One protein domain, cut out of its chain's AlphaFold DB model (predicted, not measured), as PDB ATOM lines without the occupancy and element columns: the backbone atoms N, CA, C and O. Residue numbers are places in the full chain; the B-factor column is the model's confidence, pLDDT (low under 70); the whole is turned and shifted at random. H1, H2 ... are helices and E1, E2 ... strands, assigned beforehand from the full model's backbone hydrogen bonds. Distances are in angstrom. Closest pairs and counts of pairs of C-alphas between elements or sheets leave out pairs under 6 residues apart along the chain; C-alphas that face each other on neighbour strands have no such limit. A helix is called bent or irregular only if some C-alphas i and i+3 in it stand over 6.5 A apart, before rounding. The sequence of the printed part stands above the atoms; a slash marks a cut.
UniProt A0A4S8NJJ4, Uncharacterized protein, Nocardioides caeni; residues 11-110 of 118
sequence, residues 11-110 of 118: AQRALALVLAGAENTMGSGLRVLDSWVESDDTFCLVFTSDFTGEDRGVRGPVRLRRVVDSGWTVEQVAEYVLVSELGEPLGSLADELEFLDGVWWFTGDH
ATOM      1  N   ALA A  11     -31.651  -6.318 -31.727       94.00
ATOM      2  CA  ALA A  11     -32.956  -6.473 -32.353       94.00
ATOM      3  C   ALA A  11     -33.956  -7.212 -31.461       94.00
ATOM      4  O   ALA A  11     -35.074  -6.744 -31.279       94.00
ATOM      5  N   GLN A  12     -33.556  -8.331 -30.850       95.88
ATOM      6  CA  GLN A  12     -34.443  -9.108 -29.986       95.88
ATOM      7  C   GLN A  12     -34.883  -8.314 -28.751       95.88
ATOM      8  O   GLN A  12     -36.045  -8.374 -28.347       95.88
ATOM      9  N   ARG A  13     -33.966  -7.541 -28.163       95.75
ATOM     10  CA  ARG A  13     -34.271  -6.672 -27.021       95.75
ATOM     11  C   ARG A  13     -35.186  -5.512 -27.419       95.75
ATOM     12  O   ARG A  13     -36.126  -5.227 -26.685       95.75
ATOM     13  N   ALA A  14     -34.938  -4.879 -28.566       94.62
ATOM     14  CA  ALA A  14     -35.784  -3.802 -29.083       94.62
ATOM     15  C   ALA A  14     -37.196  -4.313 -29.376       94.62
ATOM     16  O   ALA A  14     -38.168  -3.752 -28.879       94.62
ATOM     17  N   LEU A  15     -37.301  -5.437 -30.090       94.69
ATOM     18  CA  LEU A  15     -38.574  -6.066 -30.414       94.69
ATOM     19  C   LEU A  15     -39.373  -6.408 -29.150       94.69
ATOM     20  O   LEU A  15     -40.564  -6.120 -29.091       94.69
ATOM     21  N   ALA A  16     -38.732  -6.958 -28.115       94.69
ATOM     22  CA  ALA A  16     -39.410  -7.264 -26.854       94.69
ATOM     23  C   ALA A  16     -40.011  -6.012 -26.185       94.69
ATOM     24  O   ALA A  16     -41.128  -6.072 -25.672       94.69
ATOM     25  N   LEU A  17     -39.299  -4.879 -26.213       94.62
ATOM     26  CA  LEU A  17     -39.809  -3.606 -25.696       94.62
ATOM     27  C   LEU A  17     -40.969  -3.069 -26.542       94.62
ATOM     28  O   LEU A  17     -41.960  -2.610 -25.978       94.62
ATOM     29  N   VAL A  18     -40.876  -3.166 -27.872       92.69
ATOM     30  CA  VAL A  18     -41.961  -2.756 -28.776       92.69
ATOM     31  C   VAL A  18     -43.212  -3.595 -28.536       92.69
ATOM     32  O   VAL A  18     -44.291  -3.036 -28.384       92.69
ATOM     33  N   LEU A  19     -43.097  -4.920 -28.443       93.00
ATOM     34  CA  LEU A  19     -44.250  -5.789 -28.191       93.00
ATOM     35  C   LEU A  19     -44.910  -5.470 -26.844       93.00
ATOM     36  O   LEU A  19     -46.126  -5.298 -26.783       93.00
ATOM     37  N   ALA A  20     -44.109  -5.299 -25.788       91.50
ATOM     38  CA  ALA A  20     -44.617  -4.915 -24.475       91.50
ATOM     39  C   ALA A  20     -45.288  -3.527 -24.487       91.50
ATOM     40  O   ALA A  20     -46.281  -3.309 -23.794       91.50
ATOM     41  N   GLY A  21     -44.764  -2.575 -25.261       88.81
ATOM     42  CA  GLY A  21     -45.363  -1.250 -25.405       88.81
ATOM     43  C   GLY A  21     -46.650  -1.258 -26.229       88.81
ATOM     44  O   GLY A  21     -47.617  -0.607 -25.845       88.81
ATOM     45  N   ALA A  22     -46.694  -2.038 -27.312       85.69
ATOM     46  CA  ALA A  22     -47.827  -2.102 -28.230       85.69
ATOM     47  C   ALA A  22     -49.096  -2.630 -27.543       85.69
ATOM     48  O   ALA A  22     -50.187  -2.133 -27.814       85.69
ATOM     49  N   GLU A  23     -48.956  -3.570 -26.601       78.31
ATOM     50  CA  GLU A  23     -50.064  -4.043 -25.755       78.31
ATOM     51  C   GLU A  23     -50.686  -2.927 -24.897       78.31
ATOM     52  O   GLU A  23     -51.864  -2.991 -24.548       78.31
ATOM     53  N   ASN A  24     -49.905  -1.893 -24.567       74.44
ATOM     54  CA  ASN A  24     -50.315  -0.782 -23.710       74.44
ATOM     55  C   ASN A  24     -50.799   0.451 -24.489       74.44
ATOM     56  O   ASN A  24     -51.311   1.393 -23.876       74.44
ATOM     57  N   THR A  25     -50.684   0.458 -25.820       67.75
ATOM     58  CA  THR A  25     -51.179   1.543 -26.676       67.75
ATOM     59  C   THR A  25     -52.709   1.466 -26.772       67.75
ATOM     60  O   THR A  25     -53.289   0.960 -27.730       67.75
ATOM     61  N   MET A  26     -53.396   1.931 -25.723       50.91
ATOM     62  CA  MET A  26     -54.858   1.948 -25.649       50.91
ATOM     63  C   MET A  26     -55.460   2.955 -26.643       50.91
ATOM     64  O   MET A  26     -55.136   4.138 -26.609       50.91
ATOM     65  N   GLY A  27     -56.402   2.497 -27.477       61.62
ATOM     66  CA  GLY A  27     -57.281   3.362 -28.282       61.62
ATOM     67  C   GLY A  27     -57.019   3.402 -29.791       61.62
ATOM     68  O   GLY A  27     -57.808   4.014 -30.500       61.62
ATOM     69  N   SER A  28     -55.972   2.737 -30.290       63.78
ATOM     70  CA  SER A  28     -55.617   2.729 -31.721       63.78
ATOM     71  C   SER A  28     -56.128   1.515 -32.504       63.78
ATOM     72  O   SER A  28     -55.927   1.444 -33.711       63.78
ATOM     73  N   GLY A  29     -56.699   0.507 -31.832       74.44
ATOM     74  CA  GLY A  29     -56.998  -0.790 -32.455       74.44
ATOM     75  C   GLY A  29     -55.760  -1.539 -32.958       74.44
ATOM     76  O   GLY A  29     -55.890  -2.510 -33.704       74.44
ATOM     77  N   LEU A  30     -54.562  -1.100 -32.547       82.75
ATOM     78  CA  LEU A  30     -53.298  -1.721 -32.908       82.75
ATOM     79  C   LEU A  30     -53.277  -3.185 -32.457       82.75
ATOM     80  O   LEU A  30     -53.539  -3.510 -31.299       82.75
ATOM     81  N   ARG A  31     -52.942  -4.076 -33.386       86.06
ATOM     82  CA  ARG A  31     -52.711  -5.497 -33.132       86.06
ATOM     83  C   ARG A  31     -51.487  -5.941 -33.896       86.06
ATOM     84  O   ARG A  31     -51.476  -5.881 -35.123       86.06
ATOM     85  N   VAL A  32     -50.490  -6.432 -33.174       89.12
ATOM     86  CA  VAL A  32     -49.372  -7.152 -33.780       89.12
ATOM     87  C   VAL A  32     -49.859  -8.557 -34.134       89.12
ATOM     88  O   VAL A  32     -50.406  -9.265 -33.292       89.12
ATOM     89  N   LEU A  33     -49.716  -8.927 -35.402       90.62
ATOM     90  CA  LEU A  33     -50.121 -10.217 -35.954       90.62
ATOM     91  C   LEU A  33     -48.962 -11.212 -35.995       90.62
ATOM     92  O   LEU A  33     -49.187 -12.406 -35.819       90.62
ATOM     93  N   ASP A  34     -47.748 -10.724 -36.254       93.62
ATOM     94  CA  ASP A  34     -46.534 -11.536 -36.314       93.62
ATOM     95  C   ASP A  34     -45.294 -10.678 -36.034       93.62
ATOM     96  O   ASP A  34     -45.322  -9.454 -36.193       93.62
ATOM     97  N   SER A  35     -44.203 -11.315 -35.617       93.75
ATOM     98  CA  SER A  35     -42.936 -10.647 -35.333       93.75
ATOM     99  C   SER A  35     -41.760 -11.613 -35.374       93.75
ATOM    100  O   SER A  35     -41.850 -12.714 -34.829       93.75
ATOM    101  N   TRP A  36     -40.628 -11.189 -35.933       94.50
ATOM    102  CA  TRP A  36     -39.402 -11.988 -35.940       94.50
ATOM    103  C   TRP A  36     -38.150 -11.112 -35.931       94.50
ATOM    104  O   TRP A  36     -38.197  -9.907 -36.172       94.50
ATOM    105  N   VAL A  37     -37.013 -11.740 -35.644       94.56
ATOM    106  CA  VAL A  37     -35.683 -11.135 -35.742       94.56
ATOM    107  C   VAL A  37     -35.018 -11.683 -37.002       94.56
ATOM    108  O   VAL A  37     -34.930 -12.897 -37.165       94.56
ATOM    109  N   GLU A  38     -34.582 -10.800 -37.899       90.25
ATOM    110  CA  GLU A  38     -33.869 -11.176 -39.130       90.25
ATOM    111  C   GLU A  38     -32.357 -11.258 -38.916       90.25
ATOM    112  O   GLU A  38     -31.689 -12.102 -39.509       90.25
ATOM    113  N   SER A  39     -31.814 -10.378 -38.074       91.56
ATOM    114  CA  SER A  39     -30.382 -10.289 -37.778       91.56
ATOM    115  C   SER A  39     -30.150  -9.734 -36.369       91.56
ATOM    116  O   SER A  39     -31.097  -9.382 -35.666       91.56
ATOM    117  N   ASP A  40     -28.892  -9.612 -35.942       93.19
ATOM    118  CA  ASP A  40     -28.573  -9.088 -34.610       93.19
ATOM    119  C   ASP A  40     -29.066  -7.651 -34.374       93.19
ATOM    120  O   ASP A  40     -29.354  -7.274 -33.232       93.19
ATOM    121  N   ASP A  41     -29.227  -6.886 -35.453       93.06
ATOM    122  CA  ASP A  41     -29.679  -5.500 -35.434       93.06
ATOM    123  C   ASP A  41     -30.980  -5.287 -36.216       93.06
ATOM    124  O   ASP A  41     -31.458  -4.168 -36.251       93.06
ATOM    125  N   THR A  42     -31.606  -6.305 -36.816       91.38
ATOM    126  CA  THR A  42     -32.851  -6.132 -37.591       91.38
ATOM    127  C   THR A  42     -33.995  -6.985 -37.058       91.38
ATOM    128  O   THR A  42     -33.854  -8.198 -36.897       91.38
ATOM    129  N   PHE A  43     -35.157  -6.369 -36.843       92.50
ATOM    130  CA  PHE A  43     -36.409  -7.057 -36.534       92.50
ATOM    131  C   PHE A  43     -37.538  -6.616 -37.463       92.50
ATOM    132  O   PHE A  43     -37.495  -5.542 -38.062       92.50
ATOM    133  N   CYS A  44     -38.570  -7.446 -37.541       90.75
ATOM    134  CA  CYS A  44     -39.750  -7.209 -38.350       90.75
ATOM    135  C   CYS A  44     -41.029  -7.410 -37.534       90.75
ATOM    136  O   CYS A  44     -41.079  -8.225 -36.610       90.75
ATOM    137  N   LEU A  45     -42.071  -6.672 -37.908       90.50
ATOM    138  CA  LEU A  45     -43.401  -6.693 -37.311       90.50
ATOM    139  C   LEU A  45     -44.452  -6.720 -38.419       90.50
ATOM    140  O   LEU A  45     -44.332  -6.011 -39.413       90.50
ATOM    141  N   VAL A  46     -45.509  -7.500 -38.228       89.19
ATOM    142  CA  VAL A  46     -46.746  -7.401 -39.005       89.19
ATOM    143  C   VAL A  46     -47.816  -6.900 -38.058       89.19
ATOM    144  O   VAL A  46     -48.016  -7.498 -37.004       89.19
ATOM    145  N   PHE A  47     -48.529  -5.840 -38.412       87.25
ATOM    146  CA  PHE A  47     -49.573  -5.288 -37.561       87.25
ATOM    147  C   PHE A  47     -50.775  -4.787 -38.356       87.25
ATOM    148  O   PHE A  47     -50.713  -4.537 -39.556       87.25
ATOM    149  N   THR A  48     -51.896  -4.644 -37.664       84.31
ATOM    150  CA  THR A  48     -53.078  -3.900 -38.115       84.31
ATOM    151  C   THR A  48     -53.373  -2.810 -37.103       84.31
ATOM    152  O   THR A  48     -53.008  -2.951 -35.941       84.31
ATOM    153  N   SER A  49     -54.053  -1.750 -37.507       78.50
ATOM    154  CA  SER A  49     -54.453  -0.647 -36.632       78.50
ATOM    155  C   SER A  49     -55.775  -0.089 -37.140       78.50
ATOM    156  O   SER A  49     -56.006  -0.117 -38.344       78.50
ATOM    157  N   ASP A  50     -56.626   0.456 -36.274       73.69
ATOM    158  CA  ASP A  50     -57.842   1.154 -36.720       73.69
ATOM    159  C   ASP A  50     -57.488   2.432 -37.508       73.69
ATOM    160  O   ASP A  50     -58.315   2.973 -38.238       73.69
ATOM    161  N   PHE A  51     -56.233   2.891 -37.415       64.31
ATOM    162  CA  PHE A  51     -55.686   3.960 -38.244       64.31
ATOM    163  C   PHE A  51     -55.169   3.496 -39.610       64.31
ATOM    164  O   PHE A  51     -54.663   4.344 -40.348       64.31
ATOM    165  N   THR A  52     -55.250   2.204 -39.977       58.97
ATOM    166  CA  THR A  52     -54.932   1.764 -41.351       58.97
ATOM    167  C   THR A  52     -55.834   2.507 -42.303       58.97
ATOM    168  O   THR A  52     -57.035   2.261 -42.326       58.97
ATOM    169  N   GLY A  53     -55.245   3.495 -42.982       55.78
ATOM    170  CA  GLY A  53     -55.942   4.572 -43.662       55.78
ATOM    171  C   GLY A  53     -56.836   4.054 -44.770       55.78
ATOM    172  O   GLY A  53     -56.453   4.102 -45.937       55.78
ATOM    173  N   GLU A  54     -58.048   3.619 -44.424       55.59
ATOM    174  CA  GLU A  54     -59.080   3.259 -45.392       55.59
ATOM    175  C   GLU A  54     -59.352   4.435 -46.332       55.59
ATOM    176  O   GLU A  54     -59.470   4.233 -47.541       55.59
ATOM    177  N   ASP A  55     -59.320   5.659 -45.794       56.12
ATOM    178  CA  ASP A  55     -59.426   6.918 -46.540       56.12
ATOM    179  C   ASP A  55     -58.270   7.137 -47.534       56.12
ATOM    180  O   ASP A  55     -58.406   7.902 -48.488       56.12
ATOM    181  N   ARG A  56     -57.135   6.452 -47.340       61.28
ATOM    182  CA  ARG A  56     -55.960   6.467 -48.227       61.28
ATOM    183  C   ARG A  56     -55.731   5.143 -48.967       61.28
ATOM    184  O   ARG A  56     -54.718   4.984 -49.637       61.28
ATOM    185  N   GLY A  57     -56.670   4.198 -48.889       65.00
ATOM    186  CA  GLY A  57     -56.602   2.927 -49.615       65.00
ATOM    187  C   GLY A  57     -55.710   1.849 -48.986       65.00
ATOM    188  O   GLY A  57     -55.571   0.777 -49.580       65.00
ATOM    189  N   VAL A  58     -55.163   2.071 -47.788       70.44
ATOM    190  CA  VAL A  58     -54.393   1.054 -47.057       70.44
ATOM    191  C   VAL A  58     -55.376   0.101 -46.392       70.44
ATOM    192  O   VAL A  58     -55.989   0.417 -45.375       70.44
ATOM    193  N   ARG A  59     -55.558  -1.070 -47.002       72.88
ATOM    194  CA  ARG A  59     -56.436  -2.124 -46.491       72.88
ATOM    195  C   ARG A  59     -55.623  -3.367 -46.175       72.88
ATOM    196  O   ARG A  59     -55.023  -3.950 -47.076       72.88
ATOM    197  N   GLY A  60     -55.666  -3.785 -44.915       78.50
ATOM    198  CA  GLY A  60     -55.035  -5.012 -44.440       78.50
ATOM    199  C   GLY A  60     -53.770  -4.781 -43.609       78.50
ATOM    200  O   GLY A  60     -53.503  -3.657 -43.186       78.50
ATOM    201  N   PRO A  61     -53.021  -5.861 -43.327       85.50
ATOM    202  CA  PRO A  61     -51.823  -5.798 -42.506       85.50
ATOM    203  C   PRO A  61     -50.711  -4.953 -43.125       85.50
ATOM    204  O   PRO A  61     -50.499  -4.970 -44.340       85.50
ATOM    205  N   VAL A  62     -49.966  -4.284 -42.253       84.31
ATOM    206  CA  VAL A  62     -48.751  -3.537 -42.560       84.31
ATOM    207  C   VAL A  62     -47.554  -4.299 -42.003       84.31
ATOM    208  O   VAL A  62     -47.598  -4.823 -40.890       84.31
ATOM    209  N   ARG A  63     -46.486  -4.378 -42.789       87.50
ATOM    210  CA  ARG A  63     -45.174  -4.883 -42.402       87.50
ATOM    211  C   ARG A  63     -44.243  -3.727 -42.109       87.50
ATOM    212  O   ARG A  63     -44.148  -2.797 -42.896       87.50
ATOM    213  N   LEU A  64     -43.524  -3.836 -41.009       87.75
ATOM    214  CA  LEU A  64     -42.496  -2.909 -40.579       87.75
ATOM    215  C   LEU A  64     -41.195  -3.689 -40.434       87.75
ATOM    216  O   LEU A  64     -41.164  -4.691 -39.723       87.75
ATOM    217  N   ARG A  65     -40.131  -3.218 -41.080       89.38
ATOM    218  CA  ARG A  65     -38.772  -3.743 -40.924       89.38
ATOM    219  C   ARG A  65     -37.904  -2.668 -40.291       89.38
ATOM    220  O   ARG A  65     -37.780  -1.583 -40.851       89.38
ATOM    221  N   ARG A  66     -37.296  -2.962 -39.139       88.00
ATOM    222  CA  ARG A  66     -36.478  -1.999 -38.402       88.00
ATOM    223  C   ARG A  66     -35.096  -2.492 -38.033       88.00
ATOM    224  O   ARG A  66     -34.928  -3.573 -37.478       88.00
ATOM    225  N   VAL A  67     -34.121  -1.635 -38.317       90.25
ATOM    226  CA  VAL A  67     -32.727  -1.741 -37.913       90.25
ATOM    227  C   VAL A  67     -32.513  -0.948 -36.623       90.25
ATOM    228  O   VAL A  67     -32.938   0.197 -36.491       90.25
ATOM    229  N   VAL A  68     -31.830  -1.553 -35.659       88.50
ATOM    230  CA  VAL A  68     -31.340  -0.898 -34.453       88.50
ATOM    231  C   VAL A  68     -30.012  -0.227 -34.799       88.50
ATOM    232  O   VAL A  68     -28.934  -0.794 -34.598       88.50
ATOM    233  N   ASP A  69     -30.096   0.981 -35.356       85.06
ATOM    234  CA  ASP A  69     -28.926   1.747 -35.790       85.06
ATOM    235  C   ASP A  69     -27.870   1.871 -34.672       85.06
ATOM    236  O   ASP A  69     -28.187   1.964 -33.484       85.06
ATOM    237  N   SER A  70     -26.584   1.838 -35.030       82.50
ATOM    238  CA  SER A  70     -25.473   1.883 -34.063       82.50
ATOM    239  C   SER A  70     -25.397   3.179 -33.239       82.50
ATOM    240  O   SER A  70     -24.826   3.174 -32.148       82.50
ATOM    241  N   GLY A  71     -25.990   4.271 -33.724       87.81
ATOM    242  CA  GLY A  71     -26.096   5.554 -33.037       87.81
ATOM    243  C   GLY A  71     -27.266   5.653 -32.059       87.81
ATOM    244  O   GLY A  71     -27.345   6.638 -31.326       87.81
ATOM    245  N   TRP A  72     -28.158   4.657 -32.027       88.38
ATOM    246  CA  TRP A  72     -29.356   4.649 -31.190       88.38
ATOM    247  C   TRP A  72     -29.308   3.515 -30.166       88.38
ATOM    248  O   TRP A  72     -28.847   2.396 -30.434       88.38
ATOM    249  N   THR A  73     -29.811   3.781 -28.960       92.50
ATOM    250  CA  THR A  73     -30.010   2.711 -27.982       92.50
ATOM    251  C   THR A  73     -31.231   1.870 -28.344       92.50
ATOM    252  O   THR A  73     -32.139   2.302 -29.053       92.50
ATOM    253  N   VAL A  74     -31.261   0.649 -27.818       94.12
ATOM    254  CA  VAL A  74     -32.389  -0.278 -27.970       94.12
ATOM    255  C   VAL A  74     -33.705   0.362 -27.502       94.12
ATOM    256  O   VAL A  74     -34.739   0.199 -28.141       94.12
ATOM    257  N   GLU A  75     -33.653   1.112 -26.405       94.06
ATOM    258  CA  GLU A  75     -34.798   1.796 -25.811       94.06
ATOM    259  C   GLU A  75     -35.284   2.953 -26.689       94.06
ATOM    260  O   GLU A  75     -36.487   3.093 -26.879       94.06
ATOM    261  N   GLN A  76     -34.365   3.731 -27.277       91.81
ATOM    262  CA  GLN A  76     -34.714   4.824 -28.192       91.81
ATOM    263  C   GLN A  76     -35.395   4.308 -29.460       91.81
ATOM    264  O   GLN A  76     -36.380   4.887 -29.908       91.81
ATOM    265  N   VAL A  77     -34.900   3.201 -30.020       90.88
ATOM    266  CA  VAL A  77     -35.533   2.563 -31.183       90.88
ATOM    267  C   VAL A  77     -36.928   2.061 -30.822       90.88
ATOM    268  O   VAL A  77     -37.874   2.309 -31.561       90.88
ATOM    269  N   ALA A  78     -37.084   1.399 -29.672       91.75
ATOM    270  CA  ALA A  78     -38.388   0.908 -29.244       91.75
ATOM    271  C   ALA A  78     -39.397   2.044 -28.998       91.75
ATOM    272  O   ALA A  78     -40.545   1.941 -29.427       91.75
ATOM    273  N   GLU A  79     -38.976   3.131 -28.343       90.12
ATOM    274  CA  GLU A  79     -39.808   4.318 -28.121       90.12
ATOM    275  C   GLU A  79     -40.240   4.953 -29.445       90.12
ATOM    276  O   GLU A  79     -41.424   5.226 -29.633       90.12
ATOM    277  N   TYR A  80     -39.311   5.123 -30.387       87.56
ATOM    278  CA  TYR A  80     -39.610   5.693 -31.697       87.56
ATOM    279  C   TYR A  80     -40.614   4.846 -32.483       87.56
ATOM    280  O   TYR A  80     -41.599   5.379 -32.985       87.56
ATOM    281  N   VAL A  81     -40.437   3.524 -32.511       88.31
ATOM    282  CA  VAL A  81     -41.391   2.613 -33.162       88.31
ATOM    283  C   VAL A  81     -42.780   2.752 -32.537       88.31
ATOM    284  O   VAL A  81     -43.781   2.884 -33.238       88.31
ATOM    285  N   LEU A  82     -42.866   2.764 -31.207       86.88
ATOM    286  CA  LEU A  82     -44.142   2.854 -30.500       86.88
ATOM    287  C   LEU A  82     -44.855   4.186 -30.713       86.88
ATOM    288  O   LEU A  82     -46.076   4.197 -30.851       86.88
ATOM    289  N   VAL A  83     -44.114   5.291 -30.706       83.81
ATOM    290  CA  VAL A  83     -44.686   6.635 -30.802       83.81
ATOM    291  C   VAL A  83     -44.941   7.001 -32.255       83.81
ATOM    292  O   VAL A  83     -46.070   7.336 -32.591       83.81
ATOM    293  N   SER A  84     -43.927   6.904 -33.110       80.12
ATOM    294  CA  SER A  84     -43.948   7.463 -34.463       80.12
ATOM    295  C   SER A  84     -44.434   6.487 -35.530       80.12
ATOM    296  O   SER A  84     -45.055   6.924 -36.488       80.12
ATOM    297  N   GLU A  85     -44.207   5.179 -35.383       82.06
ATOM    298  CA  GLU A  85     -44.576   4.202 -36.430       82.06
ATOM    299  C   GLU A  85     -45.887   3.479 -36.137       82.06
ATOM    300  O   GLU A  85     -46.664   3.185 -37.044       82.06
ATOM    301  N   LEU A  86     -46.133   3.170 -34.864       81.25
ATOM    302  CA  LEU A  86     -47.327   2.448 -34.420       81.25
ATOM    303  C   LEU A  86     -48.356   3.363 -33.741       81.25
ATOM    304  O   LEU A  86     -49.545   3.035 -33.713       81.25
ATOM    305  N   GLY A  87     -47.896   4.468 -33.148       72.31
ATOM    306  CA  GLY A  87     -48.698   5.380 -32.332       72.31
ATOM    307  C   GLY A  87     -49.285   6.563 -33.098       72.31
ATOM    308  O   GLY A  87     -50.284   7.134 -32.653       72.31
ATOM    309  N   GLU A  88     -48.718   6.917 -34.251       70.00
ATOM    310  CA  GLU A  88     -49.256   7.969 -35.107       70.00
ATOM    311  C   GLU A  88     -50.302   7.419 -36.088       70.00
ATOM    312  O   GLU A  88     -50.202   6.278 -36.554       70.00
ATOM    313  N   PRO A  89     -51.336   8.211 -36.438       61.12
ATOM    314  CA  PRO A  89     -52.217   7.859 -37.537       61.12
ATOM    315  C   PRO A  89     -51.371   7.650 -38.791       61.12
ATOM    316  O   PRO A  89     -50.591   8.531 -39.148       61.12
ATOM    317  N   LEU A  90     -51.597   6.556 -39.527       55.91
ATOM    318  CA  LEU A  90     -50.865   6.244 -40.764       55.91
ATOM    319  C   LEU A  90     -50.962   7.353 -41.834       55.91
ATOM    320  O   LEU A  90     -50.363   7.229 -42.885       55.91
ATOM    321  N   GLY A  91     -51.688   8.451 -41.608       47.06
ATOM    322  CA  GLY A  91     -51.679   9.633 -42.466       47.06
ATOM    323  C   GLY A  91     -50.320  10.340 -42.600       47.06
ATOM    324  O   GLY A  91     -50.133  10.986 -43.629       47.06
ATOM    325  N   SER A  92     -49.402  10.228 -41.627       55.50
ATOM    326  CA  SER A  92     -47.993  10.648 -41.789       55.50
ATOM    327  C   SER A  92     -47.162   9.590 -42.522       55.50
ATOM    328  O   SER A  92     -46.296   9.933 -43.311       55.50
ATOM    329  N   LEU A  93     -47.499   8.313 -42.334       58.06
ATOM    330  CA  LEU A  93     -46.725   7.157 -42.798       58.06
ATOM    331  C   LEU A  93     -47.178   6.606 -44.165       58.06
ATOM    332  O   LEU A  93     -46.483   5.799 -44.768       58.06
ATOM    333  N   ALA A  94     -48.353   6.997 -44.665       59.16
ATOM    334  CA  ALA A  94     -48.966   6.420 -45.864       59.16
ATOM    335  C   ALA A  94     -48.197   6.737 -47.148       59.16
ATOM    336  O   ALA A  94     -48.250   5.953 -48.090       59.16
ATOM    337  N   ASP A  95     -47.483   7.862 -47.170       62.22
ATOM    338  CA  ASP A  95     -46.614   8.230 -48.289       62.22
ATOM    339  C   ASP A  95     -45.300   7.411 -48.277       62.22
ATOM    340  O   ASP A  95     -44.564   7.403 -49.261       62.22
ATOM    341  N   GLU A  96     -45.048   6.666 -47.194       71.00
ATOM    342  CA  GLU A  96     -43.908   5.766 -46.971       71.00
ATOM    343  C   GLU A  96     -44.342   4.284 -46.955       71.00
ATOM    344  O   GLU A  96     -43.620   3.414 -46.459       71.00
ATOM    345  N   LEU A  97     -45.547   3.982 -47.461       74.12
ATOM    346  CA  LEU A  97     -46.047   2.618 -47.621       74.12
ATOM    347  C   LEU A  97     -45.959   2.164 -49.081       74.12
ATOM    348  O   LEU A  97     -46.552   2.766 -49.975       74.12
ATOM    349  N   GLU A  98     -45.324   1.020 -49.311       78.12
ATOM    350  CA  GLU A  98     -45.277   0.357 -50.616       78.12
ATOM    351  C   GLU A  98     -46.056  -0.962 -50.579       78.12
ATOM    352  O   GLU A  98     -45.887  -1.775 -49.673       78.12
ATOM    353  N   PHE A  99     -46.926  -1.210 -51.561       79.00
ATOM    354  CA  PHE A  99     -47.639  -2.487 -51.650       79.00
ATOM    355  C   PHE A  99     -46.824  -3.508 -52.443       79.00
ATOM    356  O   PHE A  99     -46.689  -3.382 -53.661       79.00
ATOM    357  N   LEU A 100     -46.326  -4.540 -51.762       72.19
ATOM    358  CA  LEU A 100     -45.497  -5.598 -52.341       72.19
ATOM    359  C   LEU A 100     -45.992  -6.963 -51.851       72.19
ATOM    360  O   LEU A 100     -46.287  -7.147 -50.671       72.19
ATOM    361  N   ASP A 101     -46.119  -7.923 -52.769       74.25
ATOM    362  CA  ASP A 101     -46.515  -9.311 -52.477       74.25
ATOM    363  C   ASP A 101     -47.797  -9.465 -51.635       74.25
ATOM    364  O   ASP A 101     -47.935 -10.370 -50.811       74.25
ATOM    365  N   GLY A 102     -48.774  -8.581 -51.853       71.81
ATOM    366  CA  GLY A 102     -50.062  -8.640 -51.160       71.81
ATOM    367  C   GLY A 102     -50.078  -7.979 -49.777       71.81
ATOM    368  O   GLY A 102     -51.094  -8.079 -49.087       71.81
ATOM    369  N   VAL A 103     -48.989  -7.318 -49.367       72.94
ATOM    370  CA  VAL A 103     -48.846  -6.676 -48.054       72.94
ATOM    371  C   VAL A 103     -48.298  -5.257 -48.211       72.94
ATOM    372  O   VAL A 103     -47.499  -4.976 -49.100       72.94
ATOM    373  N   TRP A 104     -48.733  -4.348 -47.341       81.44
ATOM    374  CA  TRP A 104     -48.178  -3.000 -47.274       81.44
ATOM    375  C   TRP A 104     -46.894  -3.013 -46.460       81.44
ATOM    376  O   TRP A 104     -46.909  -3.430 -45.308       81.44
ATOM    377  N   TRP A 105     -45.793  -2.565 -47.038       77.62
ATOM    378  CA  TRP A 105     -44.516  -2.401 -46.365       77.62
ATOM    379  C   TRP A 105     -44.327  -0.948 -45.992       77.62
ATOM    380  O   TRP A 105     -44.348  -0.082 -46.858       77.62
ATOM    381  N   PHE A 106     -44.123  -0.694 -44.710       75.19
ATOM    382  CA  PHE A 106     -43.649   0.584 -44.226       75.19
ATOM    383  C   PHE A 106     -42.142   0.659 -44.417       75.19
ATOM    384  O   PHE A 106     -41.392  -0.102 -43.799       75.19
ATOM    385  N   THR A 107     -41.716   1.546 -45.311       66.50
ATOM    386  CA  THR A 107     -40.313   1.664 -45.708       66.50
ATOM    387  C   THR A 107     -39.538   2.662 -44.853       66.50
ATOM    388  O   THR A 107     -38.320   2.534 -44.772       66.50
ATOM    389  N   GLY A 108     -40.210   3.596 -44.170       60.97
ATOM    390  CA  GLY A 108     -39.553   4.593 -43.325       60.97
ATOM    391  C   GLY A 108     -38.532   5.482 -44.058       60.97
ATOM    392  O   GLY A 108     -38.254   5.328 -45.248       60.97
ATOM    393  N   ASP A 109     -37.929   6.402 -43.307       52.62
ATOM    394  CA  ASP A 109     -37.250   7.608 -43.812       52.62
ATOM    395  C   ASP A 109     -35.880   7.452 -44.527       52.62
ATOM    396  O   ASP A 109     -35.211   8.453 -44.770       52.62
ATOM    397  N   HIS A 110     -35.396   6.251 -44.879       43.84
ATOM    398  CA  HIS A 110     -34.031   6.127 -45.430       43.84
ATOM    399  C   HIS A 110     -33.868   5.094 -46.560       43.84
ATOM    400  O   HIS A 110     -34.138   3.905 -46.405       43.84
TER     401      HIS A 110
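AT A GLANCE: This is residues 11 to 110 of the 118 residues of an uncharacterized protein of Nocardioides caeni (UniProt A0A4S8NJJ4). Picture one strongly twisted five-stranded sheet with helix H1 lying lengthwise over strands E1 and E2, while a second helix, H2, packs on H1 at a steep tilt and only grazes the sheet. The sheet's other end is the small hairpin of E4 and E5, turned well away from the long strands E1, E2 and E3. The printed part has 100 residues with two named helices and five named strands, in the order H1 E1 E2 E3 H2 E4 E5; the mixed sheet runs E1 E2 E3 E5 E4. The class is mixed, helices and strands, and the whole is compact, with a radius of gyration of the C-alphas of 12.7 A and spans of 36 by 29 by 21 A.

IN THESE COORDINATES: Find C-alpha 11 at (-32.956, -6.473, -32.353); from there H1, residues 11 to 22, runs 16.0 A. Next come E1, residues 31 to 37, 18.1 A long, and E2, residues 42 to 48, 20.4 A long. E3, residues 62 to 67, covers 16.8 A. H2, residues 74 to 85, starts at C-alpha 74, (-32.389, -0.278, -27.970), and runs 15.5 A; it is neither bent nor irregular, but only just: C-alphas 82 and 85 are 6.1 A apart. E4, residues 97 to 100, and E5, residues 103 to 106, are short; E5 ends at C-alpha 106, (-43.649, 0.584, -44.226).

HOW THE PARTS SIT: Begin with the sheet, where E1, E2 and E3 form a meander, each strand the antiparallel neighbour of the one before. In the hairpin of E1 and E2, look at N 33 and O 46, 2.7 A apart; in that of E2 and E3, at N 45 and O 64, 2.8 A. E3 and E5 are parallel, with N 63 and O 104 at 2.7 A. E4, an edge strand, is antiparallel to E5, with N 105 and O 98 at 2.8 A. H1 is on one face of the sheet, making two layers, helix over sheet, at a height over the sheet of 8.4 A. It lies over E2 and only just over E1, where 3 of its C-alphas fall, and runs along the strands, at 10 degrees to E2 on the local plane; its closest C-alphas to E2 are those of Ala 11 and Thr 42, 5.3 A. H2 touches H1, the same way at a steep tilt of 45 degrees; their closest C-alphas are those of Ala 14 and Val 74, 5.0 A. H2 only grazes the sheet, with its residues 77 to 85. In H1 and H2 every O i to N i+4 pair is within hydrogen-bond range.

THE WHOLE: The two C-alphas farthest apart are those of Asp 40 and Asp 55, 36.7 A. The printed part has no cut. The links E2 to E3 and H2 to E4 are long; the first, residues 49 to 61, has no named element. Look for pLDDT under 70 at residues 25 to 28, 51 to 57, 89 to 95 and 107 to 110; the mean of the printed part is 79.7.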